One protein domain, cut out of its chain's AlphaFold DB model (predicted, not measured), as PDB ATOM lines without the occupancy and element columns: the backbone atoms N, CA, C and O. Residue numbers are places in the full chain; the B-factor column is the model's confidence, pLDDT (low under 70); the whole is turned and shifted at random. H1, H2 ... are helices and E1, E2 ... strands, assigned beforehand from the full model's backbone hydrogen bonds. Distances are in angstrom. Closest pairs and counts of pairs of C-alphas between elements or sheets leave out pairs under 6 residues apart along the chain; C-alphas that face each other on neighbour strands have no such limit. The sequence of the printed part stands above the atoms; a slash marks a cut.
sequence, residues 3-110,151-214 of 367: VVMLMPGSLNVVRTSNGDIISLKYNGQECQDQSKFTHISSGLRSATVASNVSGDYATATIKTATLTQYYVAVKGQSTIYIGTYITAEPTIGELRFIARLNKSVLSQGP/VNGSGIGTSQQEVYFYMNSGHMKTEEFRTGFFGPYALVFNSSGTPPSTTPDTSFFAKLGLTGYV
ATOM      1  N   VAL A   3      23.109 -13.805   1.489       68.88
ATOM      2  CA  VAL A   3      24.188 -12.805   1.414       68.88
ATOM      3  C   VAL A   3      24.799 -12.898   0.023       68.88
ATOM      4  O   VAL A   3      25.127 -13.995  -0.430       68.88
ATOM      5  N   VAL A   4      24.911 -11.761  -0.660       74.19
ATOM      6  CA  VAL A   4      25.473 -11.672  -2.008       74.19
ATOM      7  C   VAL A   4      26.805 -10.940  -1.935       74.19
ATOM      8  O   VAL A   4      26.847  -9.778  -1.546       74.19
ATOM      9  N   MET A   5      27.880 -11.620  -2.321       72.12
ATOM     10  CA  MET A   5      29.209 -11.032  -2.470       72.12
ATOM     11  C   MET A   5      29.473 -10.826  -3.961       72.12
ATOM     12  O   MET A   5      29.630 -11.792  -4.712       72.12
ATOM     13  N   LEU A   6      29.469  -9.563  -4.386       67.38
ATOM     14  CA  LEU A   6      29.798  -9.158  -5.750       67.38
ATOM     15  C   LEU A   6      31.310  -8.974  -5.869       67.38
ATOM     16  O   LEU A   6      31.899  -8.223  -5.093       67.38
ATOM     17  N   MET A   7      31.923  -9.622  -6.856       62.12
ATOM     18  CA  MET A   7      33.300  -9.336  -7.264       62.12
ATOM     19  C   MET A   7      33.365  -9.186  -8.793       62.12
ATOM     20  O   MET A   7      32.383  -9.487  -9.478       62.12
ATOM     21  N   PRO A   8      34.468  -8.683  -9.374       52.03
ATOM     22  CA  PRO A   8      34.567  -8.523 -10.823       52.03
ATOM     23  C   PRO A   8      34.280  -9.842 -11.548       52.03
ATOM     24  O   PRO A   8      34.912 -10.866 -11.285       52.03
ATOM     25  N   GLY A   9      33.263  -9.831 -12.413       57.19
ATOM     26  CA  GLY A   9      32.831 -11.013 -13.160       57.19
ATOM     27  C   GLY A   9      32.276 -12.160 -12.305       57.19
ATOM     28  O   GLY A   9      32.040 -13.232 -12.858       57.19
ATOM     29  N   SER A  10      32.057 -11.969 -10.996       60.97
ATOM     30  CA  SER A  10      31.593 -13.027 -10.098       60.97
ATOM     31  C   SER A  10      30.464 -12.627  -9.149       60.97
ATOM     32  O   SER A  10      30.369 -11.503  -8.657       60.97
ATOM     33  N   LEU A  11      29.577 -13.592  -8.902       68.38
ATOM     34  CA  LEU A  11      28.445 -13.491  -7.984       68.38
ATOM     35  C   LEU A  11      28.493 -14.703  -7.063       68.38
ATOM     36  O   LEU A  11      28.264 -15.822  -7.518       68.38
ATOM     37  N   ASN A  12      28.749 -14.468  -5.779       75.69
ATOM     38  CA  ASN A  12      28.811 -15.537  -4.791       75.69
ATOM     39  C   ASN A  12      27.661 -15.389  -3.800       75.69
ATOM     40  O   ASN A  12      27.459 -14.318  -3.222       75.69
ATOM     41  N   VAL A  13      26.886 -16.456  -3.621       84.44
ATOM     42  CA  VAL A  13      25.663 -16.425  -2.814       84.44
ATOM     43  C   VAL A  13      25.802 -17.368  -1.632       84.44
ATOM     44  O   VAL A  13      25.929 -18.575  -1.816       84.44
ATOM     45  N   VAL A  14      25.704 -16.824  -0.420       92.19
ATOM     46  CA  VAL A  14      25.724 -17.591   0.832       92.19
ATOM     47  C   VAL A  14      24.302 -17.723   1.366       92.19
ATOM     48  O   VAL A  14      23.564 -16.737   1.500       92.19
ATOM     49  N   ARG A  15      23.890 -18.954   1.679       93.88
ATOM     50  CA  ARG A  15      22.573 -19.244   2.252       93.88
ATOM     51  C   ARG A  15      22.545 -18.840   3.726       93.88
ATOM     52  O   ARG A  15      23.313 -19.358   4.527       93.88
ATOM     53  N   THR A  16      21.603 -17.980   4.121       94.06
ATOM     54  CA  THR A  16      21.565 -17.455   5.502       94.06
ATOM     55  C   THR A  16      21.126 -18.469   6.556       94.06
ATOM     56  O   THR A  16      21.289 -18.203   7.737       94.06
ATOM     57  N   SER A  17      20.543 -19.606   6.165       94.94
ATOM     58  CA  SER A  17      20.085 -20.621   7.123       94.94
ATOM     59  C   SER A  17      21.208 -21.523   7.634       94.94
ATOM     60  O   SER A  17      21.062 -22.103   8.704       94.94
ATOM     61  N   ASN A  18      22.292 -21.690   6.866       95.31
ATOM     62  CA  ASN A  18      23.346 -22.659   7.182       95.31
ATOM     63  C   ASN A  18      24.765 -22.258   6.745       95.31
ATOM     64  O   ASN A  18      25.712 -22.946   7.109       95.31
ATOM     65  N   GLY A  19      24.928 -21.167   5.991       95.88
ATOM     66  CA  GLY A  19      26.232 -20.691   5.537       95.88
ATOM     67  C   GLY A  19      26.814 -21.405   4.318       95.88
ATOM     68  O   GLY A  19      27.955 -21.119   3.957       95.88
ATOM     69  N   ASP A  20      26.066 -22.299   3.665       97.00
ATOM     70  CA  ASP A  20      26.517 -22.927   2.420       97.00
ATOM     71  C   ASP A  20      26.664 -21.877   1.311       97.00
ATOM     72  O   ASP A  20      25.815 -20.985   1.171       97.00
ATOM     73  N   ILE A  21      27.681 -22.031   0.463       95.81
ATOM     74  CA  ILE A  21      27.781 -21.276  -0.785       95.81
ATOM     75  C   ILE A  21      26.983 -22.014  -1.862       95.81
ATOM     76  O   ILE A  21      27.284 -23.153  -2.213       95.81
ATOM     77  N   ILE A  22      25.940 -21.360  -2.369       95.25
ATOM     78  CA  ILE A  22      24.934 -21.959  -3.261       95.25
ATOM     79  C   ILE A  22      25.032 -21.484  -4.710       95.25
ATOM     80  O   ILE A  22      24.326 -21.986  -5.577       95.25
ATOM     81  N   SER A  23      25.889 -20.503  -4.964       93.06
ATOM     82  CA  SER A  23      26.237 -20.027  -6.300       93.06
ATOM     83  C   SER A  23      27.641 -19.442  -6.232       93.06
ATOM     84  O   SER A  23      27.951 -18.714  -5.282       93.06
ATOM     85  N   LEU A  24      28.461 -19.801  -7.213       91.62
ATOM     86  CA  LEU A  24      29.820 -19.329  -7.452       91.62
ATOM     87  C   LEU A  24      29.891 -18.994  -8.938       91.62
ATOM     88  O   LEU A  24      30.309 -19.821  -9.746       91.62
ATOM     89  N   LYS A  25      29.424 -17.810  -9.334       88.44
ATOM     90  CA  LYS A  25      29.527 -17.412 -10.740       88.44
ATOM     91  C   LYS A  25      30.891 -16.820 -11.018       88.44
ATOM     92  O   LYS A  25      31.328 -15.979 -10.246       88.44
ATOM     93  N   TYR A  26      31.506 -17.180 -12.135       87.31
ATOM     94  CA  TYR A  26      32.733 -16.564 -12.629       87.31
ATOM     95  C   TYR A  26      32.659 -16.414 -14.151       87.31
ATOM     96  O   TYR A  26      32.330 -17.365 -14.855       87.31
ATOM     97  N   ASN A  27      32.894 -15.204 -14.663       85.25
ATOM     98  CA  ASN A  27      32.759 -14.848 -16.083       85.25
ATOM     99  C   ASN A  27      31.428 -15.322 -16.707       85.25
ATOM    100  O   ASN A  27      31.382 -15.826 -17.826       85.25
ATOM    101  N   GLY A  28      30.332 -15.184 -15.953       84.94
ATOM    102  CA  GLY A  28      28.984 -15.583 -16.379       84.94
ATOM    103  C   GLY A  28      28.671 -17.081 -16.266       84.94
ATOM    104  O   GLY A  28      27.505 -17.450 -16.394       84.94
ATOM    105  N   GLN A  29      29.659 -17.930 -15.970       88.25
ATOM    106  CA  GLN A  29      29.482 -19.372 -15.780       88.25
ATOM    107  C   GLN A  29      29.186 -19.700 -14.318       88.25
ATOM    108  O   GLN A  29      29.793 -19.124 -13.421       88.25
ATOM    109  N   GLU A  30      28.265 -20.632 -14.066       92.06
ATOM    110  CA  GLU A  30      27.999 -21.152 -12.720       92.06
ATOM    111  C   GLU A  30      28.984 -22.280 -12.395       92.06
ATOM    112  O   GLU A  30      28.876 -23.390 -12.923       92.06
ATOM    113  N   CYS A  31      29.942 -21.987 -11.517       91.81
ATOM    114  CA  CYS A  31      30.950 -22.934 -11.062       91.81
ATOM    115  C   CYS A  31      30.491 -23.748  -9.848       91.81
ATOM    116  O   CYS A  31      31.120 -24.759  -9.564       91.81
ATOM    117  N   GLN A  32      29.436 -23.355  -9.125       94.31
ATOM    118  CA  GLN A  32      28.931 -24.120  -7.980       94.31
ATOM    119  C   GLN A  32      28.100 -25.314  -8.456       94.31
ATOM    120  O   GLN A  32      27.152 -25.160  -9.228       94.31
ATOM    121  N   ASP A  33      28.401 -26.500  -7.930       93.44
ATOM    122  CA  ASP A  33      27.540 -27.666  -8.111       93.44
ATOM    123  C   ASP A  33      26.140 -27.407  -7.528       93.44
ATOM    124  O   ASP A  33      26.002 -26.855  -6.434       93.44
ATOM    125  N   GLN A  34      25.102 -27.801  -8.267       92.88
ATOM    126  CA  GLN A  34      23.707 -27.535  -7.896       92.88
ATOM    127  C   GLN A  34      23.045 -28.694  -7.134       92.88
ATOM    128  O   GLN A  34      21.936 -28.533  -6.626       92.88
ATOM    129  N   SER A  35      23.710 -29.852  -7.024       91.50
ATOM    130  CA  SER A  35      23.209 -31.014  -6.277       91.50
ATOM    131  C   SER A  35      23.637 -30.992  -4.805       91.50
ATOM    132  O   SER A  35      22.862 -31.349  -3.916       91.50
ATOM    133  N   LYS A  36      24.862 -30.533  -4.527       92.19
ATOM    134  CA  LYS A  36      25.405 -30.310  -3.186       92.19
ATOM    135  C   LYS A  36      26.282 -29.067  -3.181       92.19
ATOM    136  O   LYS A  36      27.073 -28.833  -4.086       92.19
ATOM    137  N   PHE A  37      26.187 -28.323  -2.088       95.38
ATOM    138  CA  PHE A  37      26.782 -26.999  -1.972       95.38
ATOM    139  C   PHE A  37      28.136 -26.992  -1.260       95.38
ATOM    140  O   PHE A  37      28.452 -27.905  -0.496       95.38
ATOM    141  N   THR A  38      28.921 -25.949  -1.515       97.00
ATOM    142  CA  THR A  38      30.222 -25.709  -0.876       97.00
ATOM    143  C   THR A  38      30.050 -25.312   0.590       97.00
ATOM    144  O   THR A  38      29.222 -24.451   0.903       97.00
ATOM    145  N   HIS A  39      30.825 -25.925   1.490       96.06
ATOM    146  CA  HIS A  39      30.689 -25.730   2.939       96.06
ATOM    147  C   HIS A  39      31.898 -26.224   3.751       96.06
ATOM    148  O   HIS A  39      32.840 -26.810   3.217       96.06
ATOM    149  N   ILE A  40      31.828 -26.033   5.072       95.44
ATOM    150  CA  ILE A  40      32.692 -26.699   6.053       95.44
ATOM    151  C   ILE A  40      32.219 -28.130   6.336       95.44
ATOM    152  O   ILE A  40      31.023 -28.387   6.467       95.44
ATOM    153  N   SER A  41      33.178 -29.047   6.462       92.06
ATOM    154  CA  SER A  41      33.049 -30.472   6.771       92.06
ATOM    155  C   SER A  41      31.999 -31.196   5.922       92.06
ATOM    156  O   SER A  41      32.303 -31.646   4.812       92.06
ATOM    157  N   SER A  42      30.773 -31.326   6.434       88.88
ATOM    158  CA  SER A  42      29.629 -31.950   5.745       88.88
ATOM    159  C   SER A  42      28.399 -31.028   5.689       88.88
ATOM    160  O   SER A  42      27.275 -31.490   5.492       88.88
ATOM    161  N   GLY A  43      28.615 -29.726   5.885       91.81
ATOM    162  CA  GLY A  43      27.590 -28.704   6.053       91.81
ATOM    163  C   GLY A  43      27.225 -28.501   7.521       91.81
ATOM    164  O   GLY A  43      27.054 -29.457   8.277       91.81
ATOM    165  N   LEU A  44      27.055 -27.241   7.926       93.38
ATOM    166  CA  LEU A  44      26.752 -26.873   9.319       93.38
ATOM    167  C   LEU A  44      25.307 -27.188   9.732       93.38
ATOM    168  O   LEU A  44      24.977 -27.106  10.910       93.38
ATOM    169  N   ARG A  45      24.446 -27.566   8.774       92.38
ATOM    170  CA  ARG A  45      22.988 -27.779   8.907       92.38
ATOM    171  C   ARG A  45      22.215 -26.509   9.271       92.38
ATOM    172  O   ARG A  45      21.298 -26.148   8.538       92.38
ATOM    173  N   SER A  46      22.608 -25.816  10.336       95.12
ATOM    174  CA  SER A  46      22.079 -24.524  10.758       95.12
ATOM    175  C   SER A  46      23.195 -23.633  11.300       95.12
ATOM    176  O   SER A  46      24.106 -24.110  11.974       95.12
ATOM    177  N   ALA A  47      23.133 -22.340  10.997       97.19
ATOM    178  CA  ALA A  47      24.071 -21.347  11.504       97.19
ATOM    179  C   ALA A  47      23.413 -19.966  11.570       97.19
ATOM    180  O   ALA A  47      22.481 -19.670  10.822       97.19
ATOM    181  N   THR A  48      23.941 -19.098  12.430       97.94
ATOM    182  CA  THR A  48      23.634 -17.666  12.388       97.94
ATOM    183  C   THR A  48      24.554 -17.006  11.373       97.94
ATOM    184  O   THR A  48      25.772 -17.019  11.547       97.94
ATOM    185  N   VAL A  49      23.980 -16.441  10.313       97.31
ATOM    186  CA  VAL A  49      24.735 -15.770   9.250       97.31
ATOM    187  C   VAL A  49      24.544 -14.262   9.354       97.31
ATOM    188  O   VAL A  49      23.421 -13.771   9.264       97.31
ATOM    189  N   ALA A  50      25.648 -13.539   9.504       95.62
ATOM    190  CA  ALA A  50      25.717 -12.085   9.450       95.62
ATOM    191  C   ALA A  50      26.604 -11.645   8.279       95.62
ATOM    192  O   ALA A  50      27.464 -12.398   7.821       95.62
ATOM    193  N   SER A  51      26.411 -10.421   7.801       93.75
ATOM    194  CA  SER A  51      27.260  -9.820   6.773       93.75
ATOM    195  C   SER A  51      27.615  -8.388   7.132       93.75
ATOM    196  O   SER A  51      26.766  -7.663   7.647       93.75
ATOM    197  N   ASN A  52      28.834  -7.978   6.807       93.19
ATOM    198  CA  ASN A  52      29.324  -6.620   6.986       93.19
ATOM    199  C   ASN A  52      30.056  -6.150   5.726       93.19
ATOM    200  O   ASN A  52      30.739  -6.945   5.081       93.19
ATOM    201  N   VAL A  53      29.951  -4.863   5.405       93.19
ATOM    202  CA  VAL A  53      30.765  -4.213   4.370       93.19
ATOM    203  C   VAL A  53      31.490  -3.044   5.020       93.19
ATOM    204  O   VAL A  53      30.857  -2.185   5.626       93.19
ATOM    205  N   SER A  54      32.814  -3.022   4.906       89.81
ATOM    206  CA  SER A  54      33.667  -1.975   5.463       89.81
ATOM    207  C   SER A  54      34.762  -1.632   4.460       89.81
ATOM    208  O   SER A  54      35.637  -2.455   4.185       89.81
ATOM    209  N   GLY A  55      34.696  -0.428   3.888       92.62
ATOM    210  CA  GLY A  55      35.600  -0.010   2.815       92.62
ATOM    211  C   GLY A  55      35.529  -0.958   1.615       92.62
ATOM    212  O   GLY A  55      34.455  -1.188   1.062       92.62
ATOM    213  N   ASP A  56      36.675  -1.525   1.242       93.88
ATOM    214  CA  ASP A  56      36.812  -2.450   0.110       93.88
ATOM    215  C   ASP A  56      36.535  -3.920   0.472       93.88
ATOM    216  O   ASP A  56      36.725  -4.805  -0.364       93.88
ATOM    217  N   TYR A  57      36.086  -4.200   1.699       94.19
ATOM    218  CA  TYR A  57      35.903  -5.560   2.204       94.19
ATOM    219  C   TYR A  57      34.430  -5.873   2.451       94.19
ATOM    220  O   TYR A  57      33.738  -5.138   3.156       94.19
ATOM    221  N   ALA A  58      33.966  -7.013   1.943       94.00
ATOM    222  CA  ALA A  58      32.695  -7.614   2.337       94.00
ATOM    223  C   ALA A  58      32.971  -8.914   3.094       94.00
ATOM    224  O   ALA A  58      33.668  -9.785   2.588       94.00
ATOM    225  N   THR A  59      32.433  -9.048   4.304       95.44
ATOM    226  CA  THR A  59      32.616 -10.222   5.166       95.44
ATOM    227  C   THR A  59      31.272 -10.882   5.431       95.44
ATOM    228  O   THR A  59      30.338 -10.217   5.877       95.44
ATOM    229  N   ALA A  60      31.174 -12.187   5.201       96.62
ATOM    230  CA  ALA A  60      30.109 -13.033   5.718       96.62
ATOM    231  C   ALA A  60      30.638 -13.826   6.920       96.62
ATOM    232  O   ALA A  60      31.652 -14.515   6.813       96.62
ATOM    233  N   THR A  61      29.930 -13.741   8.042       97.88
ATOM    234  CA  THR A  61      30.242 -14.437   9.293       97.88
ATOM    235  C   THR A  61      29.172 -15.483   9.553       97.88
ATOM    236  O   THR A  61      27.998 -15.149   9.699       97.88
ATOM    237  N   ILE A  62      29.570 -16.746   9.624       98.19
ATOM    238  CA  ILE A  62      28.687 -17.897   9.779       98.19
ATOM    239  C   ILE A  62      29.034 -18.569  11.104       98.19
ATOM    240  O   ILE A  62      30.074 -19.208  11.234       98.19
ATOM    241  N   LYS A  63      28.171 -18.407  12.104       98.06
ATOM    242  CA  LYS A  63      28.447 -18.805  13.485       98.06
ATOM    243  C   LYS A  63      27.561 -19.959  13.946       98.06
ATOM    244  O   LYS A  63      26.346 -19.953  13.748       98.06
ATOM    245  N   THR A  64      28.190 -20.911  14.621       97.56
ATOM    246  CA  THR A  64      27.578 -21.986  15.412       97.56
ATOM    247  C   THR A  64      28.062 -21.882  16.868       97.56
ATOM    248  O   THR A  64      28.698 -20.894  17.238       97.56
ATOM    249  N   ALA A  65      27.771 -22.880  17.707       97.06
ATOM    250  CA  ALA A  65      28.230 -22.899  19.098       97.06
ATOM    251  C   ALA A  65      29.762 -22.994  19.228       97.06
ATOM    252  O   ALA A  65      30.343 -22.311  20.068       97.06
ATOM    253  N   THR A  66      30.411 -23.814  18.395       97.69
ATOM    254  CA  THR A  66      31.848 -24.130  18.514       97.69
ATOM    255  C   THR A  66      32.674 -23.740  17.295       97.69
ATOM    256  O   THR A  66      33.890 -23.895  17.315       97.69
ATOM    257  N   LEU A  67      32.037 -23.231  16.237       98.31
ATOM    258  CA  LEU A  67      32.689 -22.874  14.980       98.31
ATOM    259  C   LEU A  67      32.162 -21.543  14.446       98.31
ATOM    260  O   LEU A  67      30.949 -21.336  14.374       98.31
ATOM    261  N   THR A  68      33.074 -20.668  14.026       98.50
ATOM    262  CA  THR A  68      32.781 -19.462  13.246       98.50
ATOM    263  C   THR A  68      33.558 -19.494  11.933       98.50
ATOM    264  O   THR A  68      34.784 -19.493  11.925       98.50
ATOM    265  N   GLN A  69      32.828 -19.523  10.825       98.44
ATOM    266  CA  GLN A  69      33.355 -19.510   9.468       98.44
ATOM    267  C   GLN A  69      33.272 -18.095   8.896       98.44
ATOM    268  O   GLN A  69      32.238 -17.434   9.017       98.44
ATOM    269  N   TYR A  70      34.335 -17.658   8.228       98.19
ATOM    270  CA  TYR A  70      34.406 -16.368   7.553       98.19
ATOM    271  C   TYR A  70      34.593 -16.559   6.051       98.19
ATOM    272  O   TYR A  70      35.435 -17.349   5.621       98.19
ATOM    273  N   TYR A  71      33.829 -15.808   5.263       97.56
ATOM    274  CA  TYR A  71      34.113 -15.569   3.850       97.56
ATOM    275  C   TYR A  71      34.325 -14.077   3.649       97.56
ATOM    276  O   TYR A  71      33.478 -13.279   4.047       97.56
ATOM    277  N   VAL A  72      35.441 -13.701   3.035       96.19
ATOM    278  CA  VAL A  72      35.809 -12.310   2.796       96.19
ATOM    279  C   VAL A  72      36.051 -12.101   1.309       96.19
ATOM    280  O   VAL A  72      36.859 -12.792   0.691       96.19
ATOM    281  N   ALA A  73      35.346 -11.131   0.739       93.69
ATOM    282  CA  ALA A  73      35.570 -10.633  -0.606       93.69
ATOM    283  C   ALA A  73      36.305  -9.292  -0.534       93.69
ATOM    284  O   ALA A  73      35.967  -8.440   0.294       93.69
ATOM    285  N   VAL A  74      37.272  -9.103  -1.429       93.31
ATOM    286  CA  VAL A  74      38.008  -7.845  -1.590       93.31
ATOM    287  C   VAL A  74      37.608  -7.217  -2.919       93.31
ATOM    288  O   VAL A  74      37.601  -7.881  -3.960       93.31
ATOM    289  N   LYS A  75      37.259  -5.930  -2.900       91.00
ATOM    290  CA  LYS A  75      36.892  -5.179  -4.101       91.00
ATOM    291  C   LYS A  75      37.984  -5.311  -5.163       91.00
ATOM    292  O   LYS A  75      39.160  -5.093  -4.898       91.00
ATOM    293  N   GLY A  76      37.577  -5.643  -6.387       89.00
ATOM    294  CA  GLY A  76      38.500  -5.777  -7.514       89.00
ATOM    295  C   GLY A  76      39.176  -7.147  -7.643       89.00
ATOM    296  O   GLY A  76      39.879  -7.354  -8.626       89.00
ATOM    297  N   GLN A  77      38.948  -8.088  -6.721       88.44
ATOM    298  CA  GLN A  77      39.591  -9.404  -6.750       88.44
ATOM    299  C   GLN A  77      38.575 -10.531  -6.947       88.44
ATOM    300  O   GLN A  77      37.524 -10.544  -6.315       88.44
ATOM    301  N   SER A  78      38.901 -11.509  -7.792       88.31
ATOM    302  CA  SER A  78      38.080 -12.710  -8.019       88.31
ATOM    303  C   SER A  78      38.500 -13.827  -7.061       88.31
ATOM    304  O   SER A  78      38.978 -14.886  -7.466       88.31
ATOM    305  N   THR A  79      38.424 -13.551  -5.760       89.62
ATOM    306  CA  THR A  79      38.930 -14.436  -4.704       89.62
ATOM    307  C   THR A  79      38.029 -14.384  -3.482       89.62
ATOM    308  O   THR A  79      37.704 -13.308  -2.981       89.62
ATOM    309  N   ILE A  80      37.648 -15.559  -2.982       93.50
ATOM    310  CA  ILE A  80      37.027 -15.702  -1.668       93.50
ATOM    311  C   ILE A  80      38.140 -16.050  -0.692       93.50
ATOM    312  O   ILE A  80      38.697 -17.145  -0.745       93.50
ATOM    313  N   TYR A  81      38.450 -15.127   0.207       96.94
ATOM    314  CA  TYR A  81      39.334 -15.391   1.330       96.94
ATOM    315  C   TYR A  81      38.551 -15.992   2.483       96.94
ATOM    316  O   TYR A  81      37.395 -15.646   2.726       96.94
ATOM    317  N   ILE A  82      39.178 -16.918   3.187       97.94
ATOM    318  CA  ILE A  82      38.493 -17.821   4.089       97.94
ATOM    319  C   ILE A  82      39.296 -17.938   5.379       97.94
ATOM    320  O   ILE A  82      40.521 -18.050   5.361       97.94
ATOM    321  N   GLY A  83      38.587 -17.908   6.502       98.25
ATOM    322  CA  GLY A  83      39.137 -18.209   7.816       98.25
ATOM    323  C   GLY A  83      38.125 -18.980   8.645       98.25
ATOM    324  O   GLY A  83      36.917 -18.775   8.495       98.25
ATOM    325  N   THR A  84      38.613 -19.849   9.520       98.56
ATOM    326  CA  THR A  84      37.761 -20.748  10.305       98.56
ATOM    327  C   THR A  84      38.225 -20.743  11.748       98.56
ATOM    328  O   THR A  84      39.319 -21.203  12.045       98.56
ATOM    329  N   TYR A  85      37.411 -20.226  12.660       98.69
ATOM    330  CA  TYR A  85      37.690 -20.264  14.092       98.69
ATOM    331  C   TYR A  85      36.905 -21.391  14.755       98.69
ATOM    332  O   TYR A  85      35.683 -21.437  14.612       98.69
ATOM    333  N   ILE A  86      37.576 -22.261  15.513       98.50
ATOM    334  CA  ILE A  86      36.917 -23.300  16.313       98.50
ATOM    335  C   ILE A  86      37.344 -23.264  17.779       98.50
ATOM    336  O   ILE A  86      38.500 -23.003  18.100       98.50
ATOM    337  N   THR A  87      36.406 -23.578  18.670       98.44
ATOM    338  CA  THR A  87      36.666 -23.851  20.095       98.44
ATOM    339  C   THR A  87      36.586 -25.338  20.434       98.44
ATOM    340  O   THR A  87      36.976 -25.732  21.527       98.44
ATOM    341  N   ALA A  88      36.087 -26.158  19.508       97.56
ATOM    342  CA  ALA A  88      36.083 -27.610  19.594       97.56
ATOM    343  C   ALA A  88      36.080 -28.209  18.183       97.56
ATOM    344  O   ALA A  88      35.481 -27.637  17.267       97.56
ATOM    345  N   GLU A  89      36.720 -29.365  18.029       96.31
ATOM    346  CA  GLU A  89      36.715 -30.123  16.779       96.31
ATOM    347  C   GLU A  89      35.273 -30.514  16.387       96.31
ATOM    348  O   GLU A  89      34.487 -30.922  17.254       96.31
ATOM    349  N   PRO A  90      34.877 -30.402  15.105       93.56
ATOM    350  CA  PRO A  90      33.608 -30.941  14.633       93.56
ATOM    351  C   PRO A  90      33.428 -32.422  14.991       93.56
ATOM    352  O   PRO A  90      34.338 -33.231  14.839       93.56
ATOM    353  N   THR A  91      32.211 -32.825  15.363       91.06
ATOM    354  CA  THR A  91      31.905 -34.204  15.808       91.06
ATOM    355  C   THR A  91      32.164 -35.288  14.758       91.06
ATOM    356  O   THR A  91      32.124 -36.470  15.077       91.06
ATOM    357  N   ILE A  92      32.374 -34.903  13.496       90.25
ATOM    358  CA  ILE A  92      32.760 -35.819  12.419       90.25
ATOM    359  C   ILE A  92      34.232 -36.266  12.530       90.25
ATOM    360  O   ILE A  92      34.607 -37.227  11.868       90.25
ATOM    361  N   GLY A  93      35.043 -35.609  13.370       91.81
ATOM    362  CA  GLY A  93      36.458 -35.936  13.586       91.81
ATOM    363  C   GLY A  93      37.402 -35.381  12.514       91.81
ATOM    364  O   GLY A  93      38.498 -35.910  12.335       91.81
ATOM    365  N   GLU A  94      36.960 -34.363  11.774       94.31
ATOM    366  CA  GLU A  94      37.759 -33.659  10.772       94.31
ATOM    367  C   GLU A  94      37.237 -32.235  10.509       94.31
ATOM    368  O   GLU A  94      36.022 -31.981  10.411       94.31
ATOM    369  N   LEU A  95      38.177 -31.325  10.263       97.62
ATOM    370  CA  LEU A  95      37.921 -29.960   9.839       97.62
ATOM    371  C   LEU A  95      38.412 -29.755   8.405       97.62
ATOM    372  O   LEU A  95      39.610 -29.712   8.121       97.62
ATOM    373  N   ARG A  96      37.471 -29.572   7.478       97.12
ATOM    374  CA  ARG A  96      37.783 -29.284   6.073       97.12
ATOM    375  C   ARG A  96      36.874 -28.224   5.493       97.12
ATOM    376  O   ARG A  96      35.693 -28.174   5.817       97.12
ATOM    377  N   PHE A  97      37.396 -27.434   4.572       97.75
ATOM    378  CA  PHE A  97      36.580 -26.720   3.604       97.75
ATOM    379  C   PHE A  97      36.492 -27.550   2.331       97.75
ATOM    380  O   PHE A  97      37.507 -28.058   1.853       97.75
ATOM    381  N   ILE A  98      35.287 -27.704   1.792       96.25
ATOM    382  CA  ILE A  98      35.063 -28.410   0.536       96.25
ATOM    383  C   ILE A  98      34.297 -27.514  -0.432       96.25
ATOM    384  O   ILE A  98      33.115 -27.222  -0.234       96.25
ATOM    385  N   ALA A  99      34.980 -27.115  -1.503       96.00
ATOM    386  CA  ALA A  99      34.372 -26.498  -2.665       96.00
ATOM    387  C   ALA A  99      33.809 -27.592  -3.575       96.00
ATOM    388  O   ALA A  99      34.548 -28.422  -4.104       96.00
ATOM    389  N   ARG A 100      32.486 -27.600  -3.734       95.06
ATOM    390  CA  ARG A 100      31.749 -28.528  -4.594       95.06
ATOM    391  C   ARG A 100      31.404 -27.813  -5.886       95.06
ATOM    392  O   ARG A 100      30.550 -26.932  -5.905       95.06
ATOM    393  N   LEU A 101      32.093 -28.170  -6.950       94.19
ATOM    394  CA  LEU A 101      32.129 -27.424  -8.191       94.19
ATOM    395  C   LEU A 101      31.453 -28.192  -9.325       94.19
ATOM    396  O   LEU A 101      31.417 -29.423  -9.354       94.19
ATOM    397  N   ASN A 102      30.920 -27.437 -10.273       92.06
ATOM    398  CA  ASN A 102      30.274 -27.943 -11.465       92.06
ATOM    399  C   ASN A 102      31.329 -28.493 -12.442       92.06
ATOM    400  O   ASN A 102      32.037 -27.724 -13.098       92.06
ATOM    401  N   LYS A 103      31.420 -29.822 -12.575       89.25
ATOM    402  CA  LYS A 103      32.405 -30.473 -13.459       89.25
ATOM    403  C   LYS A 103      32.135 -30.233 -14.942       89.25
ATOM    404  O   LYS A 103      33.039 -30.394 -15.756       89.25
ATOM    405  N   SER A 104      30.921 -29.815 -15.308       86.94
ATOM    406  CA  SER A 104      30.617 -29.361 -16.670       86.94
ATOM    407  C   SER A 104      31.403 -28.118 -17.056       86.94
ATOM    408  O   SER A 104      31.602 -27.886 -18.239       86.94
ATOM    409  N   VAL A 105      31.832 -27.326 -16.070       88.12
ATOM    410  CA  VAL A 105      32.648 -26.121 -16.254       88.12
ATOM    411  C   VAL A 105      34.110 -26.432 -15.921       88.12
ATOM    412  O   VAL A 105      35.008 -26.113 -16.696       88.12
ATOM    413  N   LEU A 106      34.347 -27.118 -14.800       89.12
ATOM    414  CA  LEU A 106      35.669 -27.428 -14.253       89.12
ATOM    415  C   LEU A 106      35.946 -28.935 -14.340       89.12
ATOM    416  O   LEU A 106      35.840 -29.664 -13.356       89.12
ATOM    417  N   SER A 107      36.232 -29.411 -15.552       87.38
ATOM    418  CA  SER A 107      36.292 -30.841 -15.885       87.38
ATOM    419  C   SER A 107      37.630 -31.534 -15.610       87.38
ATOM    420  O   SER A 107      37.703 -32.760 -15.690       87.38
ATOM    421  N   GLN A 108      38.690 -30.784 -15.318       86.75
ATOM    422  CA  GLN A 108      40.056 -31.287 -15.207       86.75
ATOM    423  C   GLN A 108      40.564 -31.166 -13.769       86.75
ATOM    424  O   GLN A 108      40.812 -30.073 -13.265       86.75
ATOM    425  N   GLY A 109      40.774 -32.313 -13.130       87.88
ATOM    426  CA  GLY A 109      41.493 -32.439 -11.863       87.88
ATOM    427  C   GLY A 109      42.625 -33.468 -11.963       87.88
ATOM    428  O   GLY A 109      42.879 -34.008 -13.044       87.88
ATOM    429  N   PRO A 110      43.308 -33.778 -10.847       88.94
ATOM    430  CA  PRO A 110      44.344 -34.804 -10.823       88.94
ATOM    431  C   PRO A 110      43.793 -36.166 -11.266       88.94
ATOM    432  O   PRO A 110      42.936 -36.745 -10.602       88.94
ATOM    433  N   VAL A 151      41.510 -27.138  -9.761       86.06
ATOM    434  CA  VAL A 151      40.904 -27.806 -10.910       86.06
ATOM    435  C   VAL A 151      40.708 -26.778 -12.010       86.06
ATOM    436  O   VAL A 151      40.426 -25.615 -11.731       86.06
ATOM    437  N   ASN A 152      40.838 -27.223 -13.251       83.44
ATOM    438  CA  ASN A 152      40.685 -26.400 -14.442       83.44
ATOM    439  C   ASN A 152      39.598 -27.001 -15.336       83.44
ATOM    440  O   ASN A 152      39.041 -28.058 -15.044       83.44
ATOM    441  N   GLY A 153      39.278 -26.359 -16.452       74.56
ATOM    442  CA  GLY A 153      38.395 -26.968 -17.437       74.56
ATOM    443  C   GLY A 153      38.069 -26.050 -18.600       74.56
ATOM    444  O   GLY A 153      38.009 -24.834 -18.456       74.56
ATOM    445  N   SER A 154      37.839 -26.668 -19.755       62.12
ATOM    446  CA  SER A 154      37.238 -26.060 -20.949       62.12
ATOM    447  C   SER A 154      35.800 -26.550 -21.184       62.12
ATOM    448  O   SER A 154      35.210 -26.271 -22.222       62.12
ATOM    449  N   GLY A 155      35.268 -27.298 -20.210       61.22
ATOM    450  CA  GLY A 155      33.900 -27.786 -20.113       61.22
ATOM    451  C   GLY A 155      33.545 -29.014 -20.951       61.22
ATOM    452  O   GLY A 155      33.127 -28.863 -22.090       61.22
ATOM    453  N   ILE A 156      33.630 -30.209 -20.339       45.16
ATOM    454  CA  ILE A 156      32.852 -31.435 -20.643       45.16
ATOM    455  C   ILE A 156      32.836 -32.296 -19.358       45.16
ATOM    456  O   ILE A 156      33.879 -32.797 -18.945       45.16
ATOM    457  N   GLY A 157      31.677 -32.475 -18.710       53.16
ATOM    458  CA  GLY A 157      31.515 -33.310 -17.504       53.16
ATOM    459  C   GLY A 157      30.115 -33.189 -16.884       53.16
ATOM    460  O   GLY A 157      29.462 -32.168 -17.058       53.16
ATOM    461  N   THR A 158      29.616 -34.214 -16.185       53.91
ATOM    462  CA  THR A 158      28.244 -34.228 -15.610       53.91
ATOM    463  C   THR A 158      28.190 -34.523 -14.109       53.91
ATOM    464  O   THR A 158      27.111 -34.506 -13.521       53.91
ATOM    465  N   SER A 159      29.331 -34.812 -13.479       66.62
ATOM    466  CA  SER A 159      29.425 -35.093 -12.044       66.62
ATOM    467  C   SER A 159      29.891 -33.871 -11.245       66.62
ATOM    468  O   SER A 159      30.057 -32.781 -11.785       66.62
ATOM    469  N   GLN A 160      30.075 -34.038  -9.938       81.25
ATOM    470  CA  GLN A 160      30.652 -33.011  -9.079       81.25
ATOM    471  C   GLN A 160      32.185 -33.070  -9.140       81.25
ATOM    472  O   GLN A 160      32.769 -34.156  -9.134       81.25
ATOM    473  N   GLN A 161      32.830 -31.906  -9.180       88.38
ATOM    474  CA  GLN A 161      34.271 -31.748  -9.005       88.38
ATOM    475  C   GLN A 161      34.533 -31.149  -7.624       88.38
ATOM    476  O   GLN A 161      33.943 -30.136  -7.275       88.38
ATOM    477  N   GLU A 162      35.403 -31.751  -6.823       91.69
ATOM    478  CA  GLU A 162      35.637 -31.293  -5.451       91.69
ATOM    479  C   GLU A 162      37.064 -30.756  -5.293       91.69
ATOM    480  O   GLU A 162      38.020 -31.358  -5.784       91.69
ATOM    481  N   VAL A 163      37.197 -29.622  -4.602       93.31
ATOM    482  CA  VAL A 163      38.476 -29.066  -4.140       93.31
ATOM    483  C   VAL A 163      38.407 -28.927  -2.628       93.31
ATOM    484  O   VAL A 163      37.423 -28.422  -2.084       93.31
ATOM    485  N   TYR A 164      39.445 -29.392  -1.946       94.19
ATOM    486  CA  TYR A 164      39.461 -29.545  -0.499       94.19
ATOM    487  C   TYR A 164      40.600 -28.764   0.122       94.19
ATOM    488  O   TYR A 164      41.722 -28.889  -0.342       94.19
ATOM    489  N   PHE A 165      40.342 -28.115   1.252       96.19
ATOM    490  CA  PHE A 165      41.394 -27.819   2.213       96.19
ATOM    491  C   PHE A 165      41.070 -28.523   3.528       96.19
ATOM    492  O   PHE A 165      40.160 -28.111   4.249       96.19
ATOM    493  N   TYR A 166      41.782 -29.615   3.812       96.69
ATOM    494  CA  TYR A 166      41.743 -30.266   5.120       96.69
ATOM    495  C   TYR A 166      42.639 -29.481   6.072       96.69
ATOM    496  O   TYR A 166      43.858 -29.522   5.953       96.69
ATOM    497  N   MET A 167      42.022 -28.763   7.004       97.62
ATOM    498  CA  MET A 167      42.722 -28.066   8.081       97.62
ATOM    499  C   MET A 167      43.272 -29.067   9.102       97.62
ATOM    500  O   MET A 167      44.354 -28.864   9.644       97.62
ATOM    501  N   ASN A 168      42.542 -30.159   9.330       97.12
ATOM    502  CA  ASN A 168      42.999 -31.343  10.047       97.12
ATOM    503  C   ASN A 168      42.160 -32.571   9.617       97.12
ATOM    504  O   ASN A 168      41.127 -32.430   8.955       97.12
ATOM    505  N   SER A 169      42.617 -33.782   9.950       96.00
ATOM    506  CA  SER A 169      41.836 -35.018   9.790       96.00
ATOM    507  C   SER A 169      42.435 -36.165  10.602       96.00
ATOM    508  O   SER A 169      43.576 -36.072  11.046       96.00
ATOM    509  N   GLY A 170      41.699 -37.272  10.730       92.38
ATOM    510  CA  GLY A 170      42.226 -38.536  11.255       92.38
ATOM    511  C   GLY A 170      43.116 -39.325  10.281       92.38
ATOM    512  O   GLY A 170      43.565 -40.411  10.632       92.38
ATOM    513  N   HIS A 171      43.366 -38.830   9.064       91.06
ATOM    514  CA  HIS A 171      44.194 -39.531   8.081       91.06
ATOM    515  C   HIS A 171      45.675 -39.416   8.457       91.06
ATOM    516  O   HIS A 171      46.254 -38.341   8.311       91.06
ATOM    517  N   MET A 172      46.273 -40.510   8.938       85.88
ATOM    518  CA  MET A 172      47.672 -40.551   9.395       85.88
ATOM    519  C   MET A 172      48.005 -39.451  10.424       85.88
ATOM    520  O   MET A 172      49.053 -38.813  10.372       85.88
ATOM    521  N   LYS A 173      47.078 -39.193  11.358       88.06
ATOM    522  CA  LYS A 173      47.220 -38.169  12.405       88.06
ATOM    523  C   LYS A 173      48.307 -38.560  13.414       88.06
ATOM    524  O   LYS A 173      48.156 -39.554  14.117       88.06
ATOM    525  N   THR A 174      49.324 -37.714  13.559       86.38
ATOM    526  CA  THR A 174      50.422 -37.874  14.535       86.38
ATOM    527  C   THR A 174      50.372 -36.875  15.696       86.38
ATOM    528  O   THR A 174      51.045 -37.068  16.701       86.38
ATOM    529  N   GLU A 175      49.551 -35.827  15.596       88.31
ATOM    530  CA  GLU A 175      49.406 -34.780  16.617       88.31
ATOM    531  C   GLU A 175      47.949 -34.622  17.054       88.31
ATOM    532  O   GLU A 175      47.032 -34.924  16.293       88.31
ATOM    533  N   GLU A 176      47.709 -34.112  18.261       94.75
ATOM    534  CA  GLU A 176      46.372 -33.700  18.704       94.75
ATOM    535  C   GLU A 176      45.806 -32.541  17.873       94.75
ATOM    536  O   GLU A 176      46.536 -31.684  17.368       94.75
ATOM    537  N   PHE A 177      44.478 -32.501  17.732       96.56
ATOM    538  CA  PHE A 177      43.831 -31.406  17.016       96.56
ATOM    539  C   PHE A 177      43.964 -30.097  17.791       96.56
ATOM    540  O   PHE A 177      43.722 -30.028  18.996       96.56
ATOM    541  N   ARG A 178      44.331 -29.035  17.072       96.94
ATOM    542  CA  ARG A 178      44.422 -27.680  17.619       96.94
ATOM    543  C   ARG A 178      43.068 -26.981  17.510       96.94
ATOM    544  O   ARG A 178      42.308 -27.221  16.580       96.94
ATOM    545  N   THR A 179      42.786 -26.075  18.437       97.62
ATOM    546  CA  THR A 179      41.679 -25.114  18.330       97.62
ATOM    547  C   THR A 179      42.219 -23.724  18.004       97.62
ATOM    548  O   THR A 179      43.426 -23.492  18.049       97.62
ATOM    549  N   GLY A 180      41.332 -22.774  17.722       97.81
ATOM    550  CA  GLY A 180      41.697 -21.410  17.354       97.81
ATOM    551  C   GLY A 180      41.376 -21.109  15.897       97.81
ATOM    552  O   GLY A 180      40.445 -21.680  15.329       97.81
ATOM    553  N   PHE A 181      42.109 -20.160  15.317       98.12
ATOM    554  CA  PHE A 181      41.879 -19.680  13.958       98.12
ATOM    555  C   PHE A 181      42.738 -20.440  12.945       98.12
ATOM    556  O   PHE A 181      43.963 -20.413  13.011       98.12
ATOM    557  N   PHE A 182      42.079 -21.070  11.981       97.88
ATOM    558  CA  PHE A 182      42.675 -21.753  10.845       97.88
ATOM    559  C   PHE A 182      42.619 -20.873   9.595       97.88
ATOM    560  O   PHE A 182      41.589 -20.258   9.292       97.88
ATOM    561  N   GLY A 183      43.722 -20.862   8.846       94.56
ATOM    562  CA  GLY A 183      43.936 -19.982   7.700       94.56
ATOM    563  C   GLY A 183      44.723 -18.714   8.067       94.56
ATOM    564  O   GLY A 183      45.411 -18.702   9.088       94.56
ATOM    565  N   PRO A 184      44.612 -17.638   7.266       96.31
ATOM    566  CA  PRO A 184      43.716 -17.505   6.115       96.31
ATOM    567  C   PRO A 184      44.088 -18.421   4.941       96.31
ATOM    568  O   PRO A 184      45.253 -18.742   4.740       96.31
ATOM    569  N   TYR A 185      43.100 -18.824   4.148       95.62
ATOM    570  CA  TYR A 185      43.294 -19.497   2.858       95.62
ATOM    571  C   TYR A 185      42.365 -18.882   1.807       95.62
ATOM    572  O   TYR A 185      41.406 -18.190   2.148       95.62
ATOM    573  N   ALA A 186      42.661 -19.086   0.525       94.44
ATOM    574  CA  ALA A 186      41.983 -18.393  -0.567       94.44
ATOM    575  C   ALA A 186      41.456 -19.371  -1.624       94.44
ATOM    576  O   ALA A 186      42.197 -20.210  -2.131       94.44
ATOM    577  N   LEU A 187      40.182 -19.223  -1.991       93.06
ATOM    578  CA  LEU A 187      39.599 -19.838  -3.179       93.06
ATOM    579  C   LEU A 187      39.636 -18.814  -4.319       93.06
ATOM    580  O   LEU A 187      38.868 -17.848  -4.324       93.06
ATOM    581  N   VAL A 188      40.556 -19.018  -5.261       90.69
ATOM    582  CA  VAL A 188      40.849 -18.084  -6.357       90.69
ATOM    583  C   VAL A 188      40.205 -18.572  -7.654       90.69
ATOM    584  O   VAL A 188      40.354 -19.735  -8.018       90.69
ATOM    585  N   PHE A 189      39.541 -17.668  -8.374       87.38
ATOM    586  CA  PHE A 189      39.048 -17.910  -9.729       87.38
ATOM    587  C   PHE A 189      39.920 -17.150 -10.729       87.38
ATOM    588  O   PHE A 189      40.026 -15.924 -10.661       87.38
ATOM    589  N   ASN A 190      40.538 -17.868 -11.664       84.12
ATOM    590  CA  ASN A 190      41.406 -17.294 -12.684       84.12
ATOM    591  C   ASN A 190      41.028 -17.787 -14.091       84.12
ATOM    592  O   ASN A 190      40.556 -18.901 -14.293       84.12
ATOM    593  N   SER A 191      41.253 -16.931 -15.085       80.81
ATOM    594  CA  SER A 191      41.135 -17.263 -16.512       80.81
ATOM    595  C   SER A 191      42.432 -16.995 -17.278       80.81
ATOM    596  O   SER A 191      42.463 -17.124 -18.496       80.81
ATOM    597  N   SER A 192      43.495 -16.579 -16.583       73.50
ATOM    598  CA  SER A 192      44.773 -16.170 -17.179       73.50
ATOM    599  C   SER A 192      45.665 -17.341 -17.597       73.50
ATOM    600  O   SER A 192      46.659 -17.122 -18.279       73.50
ATOM    601  N   GLY A 193      45.365 -18.566 -17.151       70.44
ATOM    602  CA  GLY A 193      46.251 -19.727 -17.299       70.44
ATOM    603  C   GLY A 193      47.462 -19.721 -16.354       70.44
ATOM    604  O   GLY A 193      48.125 -20.744 -16.216       70.44
ATOM    605  N   THR A 194      47.727 -18.611 -15.657       78.69
ATOM    606  CA  THR A 194      48.795 -18.504 -14.654       78.69
ATOM    607  C   THR A 194      48.297 -18.978 -13.286       78.69
ATOM    608  O   THR A 194      47.241 -18.509 -12.840       78.69
ATOM    609  N   PRO A 195      49.043 -19.855 -12.585       81.19
ATOM    610  CA  PRO A 195      48.720 -20.236 -11.215       81.19
ATOM    611  C   PRO A 195      48.613 -19.017 -10.280       81.19
ATOM    612  O   PRO A 195      49.372 -18.057 -10.444       81.19
ATOM    613  N   PRO A 196      47.693 -19.033  -9.298       86.81
ATOM    614  CA  PRO A 196      47.662 -18.033  -8.234       86.81
ATOM    615  C   PRO A 196      48.977 -17.962  -7.443       86.81
ATOM    616  O   PRO A 196      49.773 -18.900  -7.453       86.81
ATOM    617  N   SER A 197      49.180 -16.858  -6.717       88.69
ATOM    618  CA  SER A 197      50.299 -16.735  -5.774       88.69
ATOM    619  C   SER A 197      50.209 -17.804  -4.680       88.69
ATOM    620  O   SER A 197      49.130 -18.035  -4.134       88.69
ATOM    621  N   THR A 198      51.347 -18.397  -4.316       87.38
ATOM    622  CA  THR A 198      51.484 -19.263  -3.132       87.38
ATOM    623  C   THR A 198      51.472 -18.471  -1.821       87.38
ATOM    624  O   THR A 198      51.305 -19.053  -0.755       87.38
ATOM    625  N   THR A 199      51.616 -17.146  -1.890       88.12
ATOM    626  CA  THR A 199      51.628 -16.219  -0.751       88.12
ATOM    627  C   THR A 199      50.677 -15.042  -1.009       88.12
ATOM    628  O   THR A 199      51.114 -13.909  -1.229       88.12
ATOM    629  N   PRO A 200      49.352 -15.272  -1.068       90.38
ATOM    630  CA  PRO A 200      48.401 -14.181  -1.252       90.38
ATOM    631  C   PRO A 200      48.461 -13.207  -0.065       90.38
ATOM    632  O   PRO A 200      48.535 -13.630   1.090       90.38
ATOM    633  N   ASP A 201      48.384 -11.899  -0.337       93.06
ATOM    634  CA  ASP A 201      48.256 -10.905   0.733       93.06
ATOM    635  C   ASP A 201      46.936 -11.127   1.476       93.06
ATOM    636  O   ASP A 201      45.855 -11.116   0.884       93.06
ATOM    637  N   THR A 202      47.046 -11.356   2.780       95.38
ATOM    638  CA  THR A 202      45.926 -11.564   3.703       95.38
ATOM    639  C   THR A 202      46.011 -10.637   4.918       95.38
ATOM    640  O   THR A 202      45.224 -10.766   5.855       95.38
ATOM    641  N   SER A 203      46.916  -9.649   4.895       95.00
ATOM    642  CA  SER A 203      47.159  -8.706   5.998       95.00
ATOM    643  C   SER A 203      45.914  -7.900   6.386       95.00
ATOM    644  O   SER A 203      45.744  -7.492   7.538       95.00
ATOM    645  N   PHE A 204      44.986  -7.711   5.445       96.00
ATOM    646  CA  PHE A 204      43.724  -7.022   5.686       96.00
ATOM    647  C   PHE A 204      42.805  -7.738   6.687       96.00
ATOM    648  O   PHE A 204      41.941  -7.075   7.256       96.00
ATOM    649  N   PHE A 205      43.001  -9.036   6.966       97.38
ATOM    650  CA  PHE A 205      42.241  -9.761   7.996       97.38
ATOM    651  C   PHE A 205      42.347  -9.083   9.372       97.38
ATOM    652  O   PHE A 205      41.367  -9.061  10.119       97.38
ATOM    653  N   ALA A 206      43.479  -8.429   9.664       96.38
ATOM    654  CA  ALA A 206      43.698  -7.677  10.902       96.38
ATOM    655  C   ALA A 206      42.692  -6.530  11.111       96.38
ATOM    656  O   ALA A 206      42.441  -6.117  12.238       96.38
ATOM    657  N   LYS A 207      42.087  -6.019  10.032       94.94
ATOM    658  CA  LYS A 207      41.158  -4.877  10.061       94.94
ATOM    659  C   LYS A 207      39.693  -5.295  10.222       94.94
ATOM    660  O   LYS A 207      38.825  -4.432  10.315       94.94
ATOM    661  N   LEU A 208      39.403  -6.598  10.206       96.12
ATOM    662  CA  LEU A 208      38.037  -7.123  10.094       96.12
ATOM    663  C   LEU A 208      37.430  -7.576  11.430       96.12
ATOM    664  O   LEU A 208      36.260  -7.952  11.461       96.12
ATOM    665  N   GLY A 209      38.199  -7.553  12.525       95.19
ATOM    666  CA  GLY A 209      37.711  -7.962  13.848       95.19
ATOM    667  C   GLY A 209      37.307  -9.440  13.921       95.19
ATOM    668  O   GLY A 209      36.333  -9.787  14.590       95.19
ATOM    669  N   LEU A 210      38.013 -10.314  13.196       97.25
ATOM    670  CA  LEU A 210      37.709 -11.744  13.138       97.25
ATOM    671  C   LEU A 210      38.108 -12.428  14.449       97.25
ATOM    672  O   LEU A 210      39.218 -12.254  14.948       97.25
ATOM    673  N   THR A 211      37.209 -13.234  15.008       97.81
ATOM    674  CA  THR A 211      37.438 -13.924  16.280       97.81
ATOM    675  C   THR A 211      38.628 -14.871  16.171       97.81
ATOM    676  O   THR A 211      38.662 -15.719  15.287       97.81
ATOM    677  N   GLY A 212      39.592 -14.730  17.084       96.69
ATOM    678  CA  GLY A 212      40.779 -15.583  17.165       96.69
ATOM    679  C   GLY A 212      41.869 -15.295  16.128       96.69
ATOM    680  O   GLY A 212      42.917 -15.932  16.188       96.69
ATOM    681  N   TYR A 213      41.661 -14.357  15.197       97.69
ATOM    682  CA  TYR A 213      42.721 -13.936  14.283       97.69
ATOM    683  C   TYR A 213      43.751 -13.080  15.029       97.69
ATOM    684  O   TYR A 213      43.401 -12.070  15.637       97.69
ATOM    685  N   VAL A 214      45.020 -13.479  14.962       96.56
ATOM    686  CA  VAL A 214      46.159 -12.738  15.525       96.56
ATOM    687  C   VAL A 214      46.860 -12.006  14.386       96.56
ATOM    688  O   VAL A 214      47.271 -12.650  13.414       96.56
TER     689      VAL A 214
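AT A GLANCE: This is residues 3 to 110 and 151 to 214 of the 367 residues of the protein "Rhamnogalacturonan endolyase" of Rhizoctonia solani (UniProt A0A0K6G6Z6). Two sheets face each other as a sandwich: the small sheet E1 E2 E3 covers part of one face of a larger, twisted sheet of five strands. The antiparallel pair E8 and E9 stands at one side, near E3 and E7, and the short helix H1 packs on the larger sheet's other face. The printed part has 172 residues with ten named strands, E1 to E10, and then H1; 78 residues, under half, are in named elements, and the class is mostly strand. Each sheet is antiparallel, in the orders E1 E2 E3, E4 E5 E6 E7 E10 and E8 E9. The whole is compact, with a radius of gyration of the C-alphas of 15.7 A, and rounded, spanning 41 by 41 by 32 A.

IN THESE COORDINATES: E1, residues 3 to 7, begins at C-alpha (24.188, -12.805, 1.414). E2 is residues 10 to 15 and E3 residues 21 to 26. E4 is residues 48 to 54, 19.9 A long; E5, residues 57 to 63, 18.9 A; E6, residues 67 to 74, 23.0 A; E7, residues 79 to 86, 22.9 A. E8 is residues 95 to 102, 22.7 A; E9, residues 160 to 168, 22.8 A; E10, residues 180 to 188, 24.0 A, ending at C-alpha (40.849, -18.084, -6.357). H1, residues 203 to 207, ends at C-alpha (41.158, -4.877, 10.061).

HOW THE PARTS SIT: E1 E2 E3 is a meander, each strand the antiparallel neighbour of the one before, with N 5 and O 12 at 2.9 A and N 13 and O 23 at 3.0 A, both within hydrogen-bond range. E4 E5 E6 E7 is another meander, with such pairs as N 50 and O 61, 2.9 A, N 60 and O 71, 2.8 A, and N 70 and O 83, 2.8 A. E10 is the antiparallel neighbour of E7 and an edge strand, with N 82 and O 185 at 2.8 A. The sandwich, two sheets face to face, has best planes 20 degrees apart; the closest C-alphas of E1 and E6 are those of Met 5 and Ala 73, 6.6 A. E8 and E9 are antiparallel, with N 99 and O 163 at 2.8 A. E8 is near E3 with 8 pairs of C-alphas within 10 A, and near E7 with 6. The closest C-alphas of E9 and E10 are those of Met 167 and Phe 182, 6.9 A. H1 is on the five-stranded sheet at a height over the sheet of 7.6 A, over none of its strands, but only just: 2 of its C-alphas fall on E6. In H1, 0 of 1 O i to N i+4 pairs and 2 of 2 O i to N i+3 pairs are within hydrogen-bond range.

THE WHOLE: The C-alphas farthest apart, of Gly 28 and Thr 174, are 43.7 A apart. Residues 111 to 150 are not printed; C-alphas 110 and 151 are 7.8 A apart across the cut. The links E3 to E4, E9 to E10 and E10 to H1 are long; in the first, residues 39 to 40 pair with residues 97 to 98 of E8. The mean pLDDT of the printed part is 90.0; residue 3, residues 6 to 11 and residues 154 to 159 are under 70.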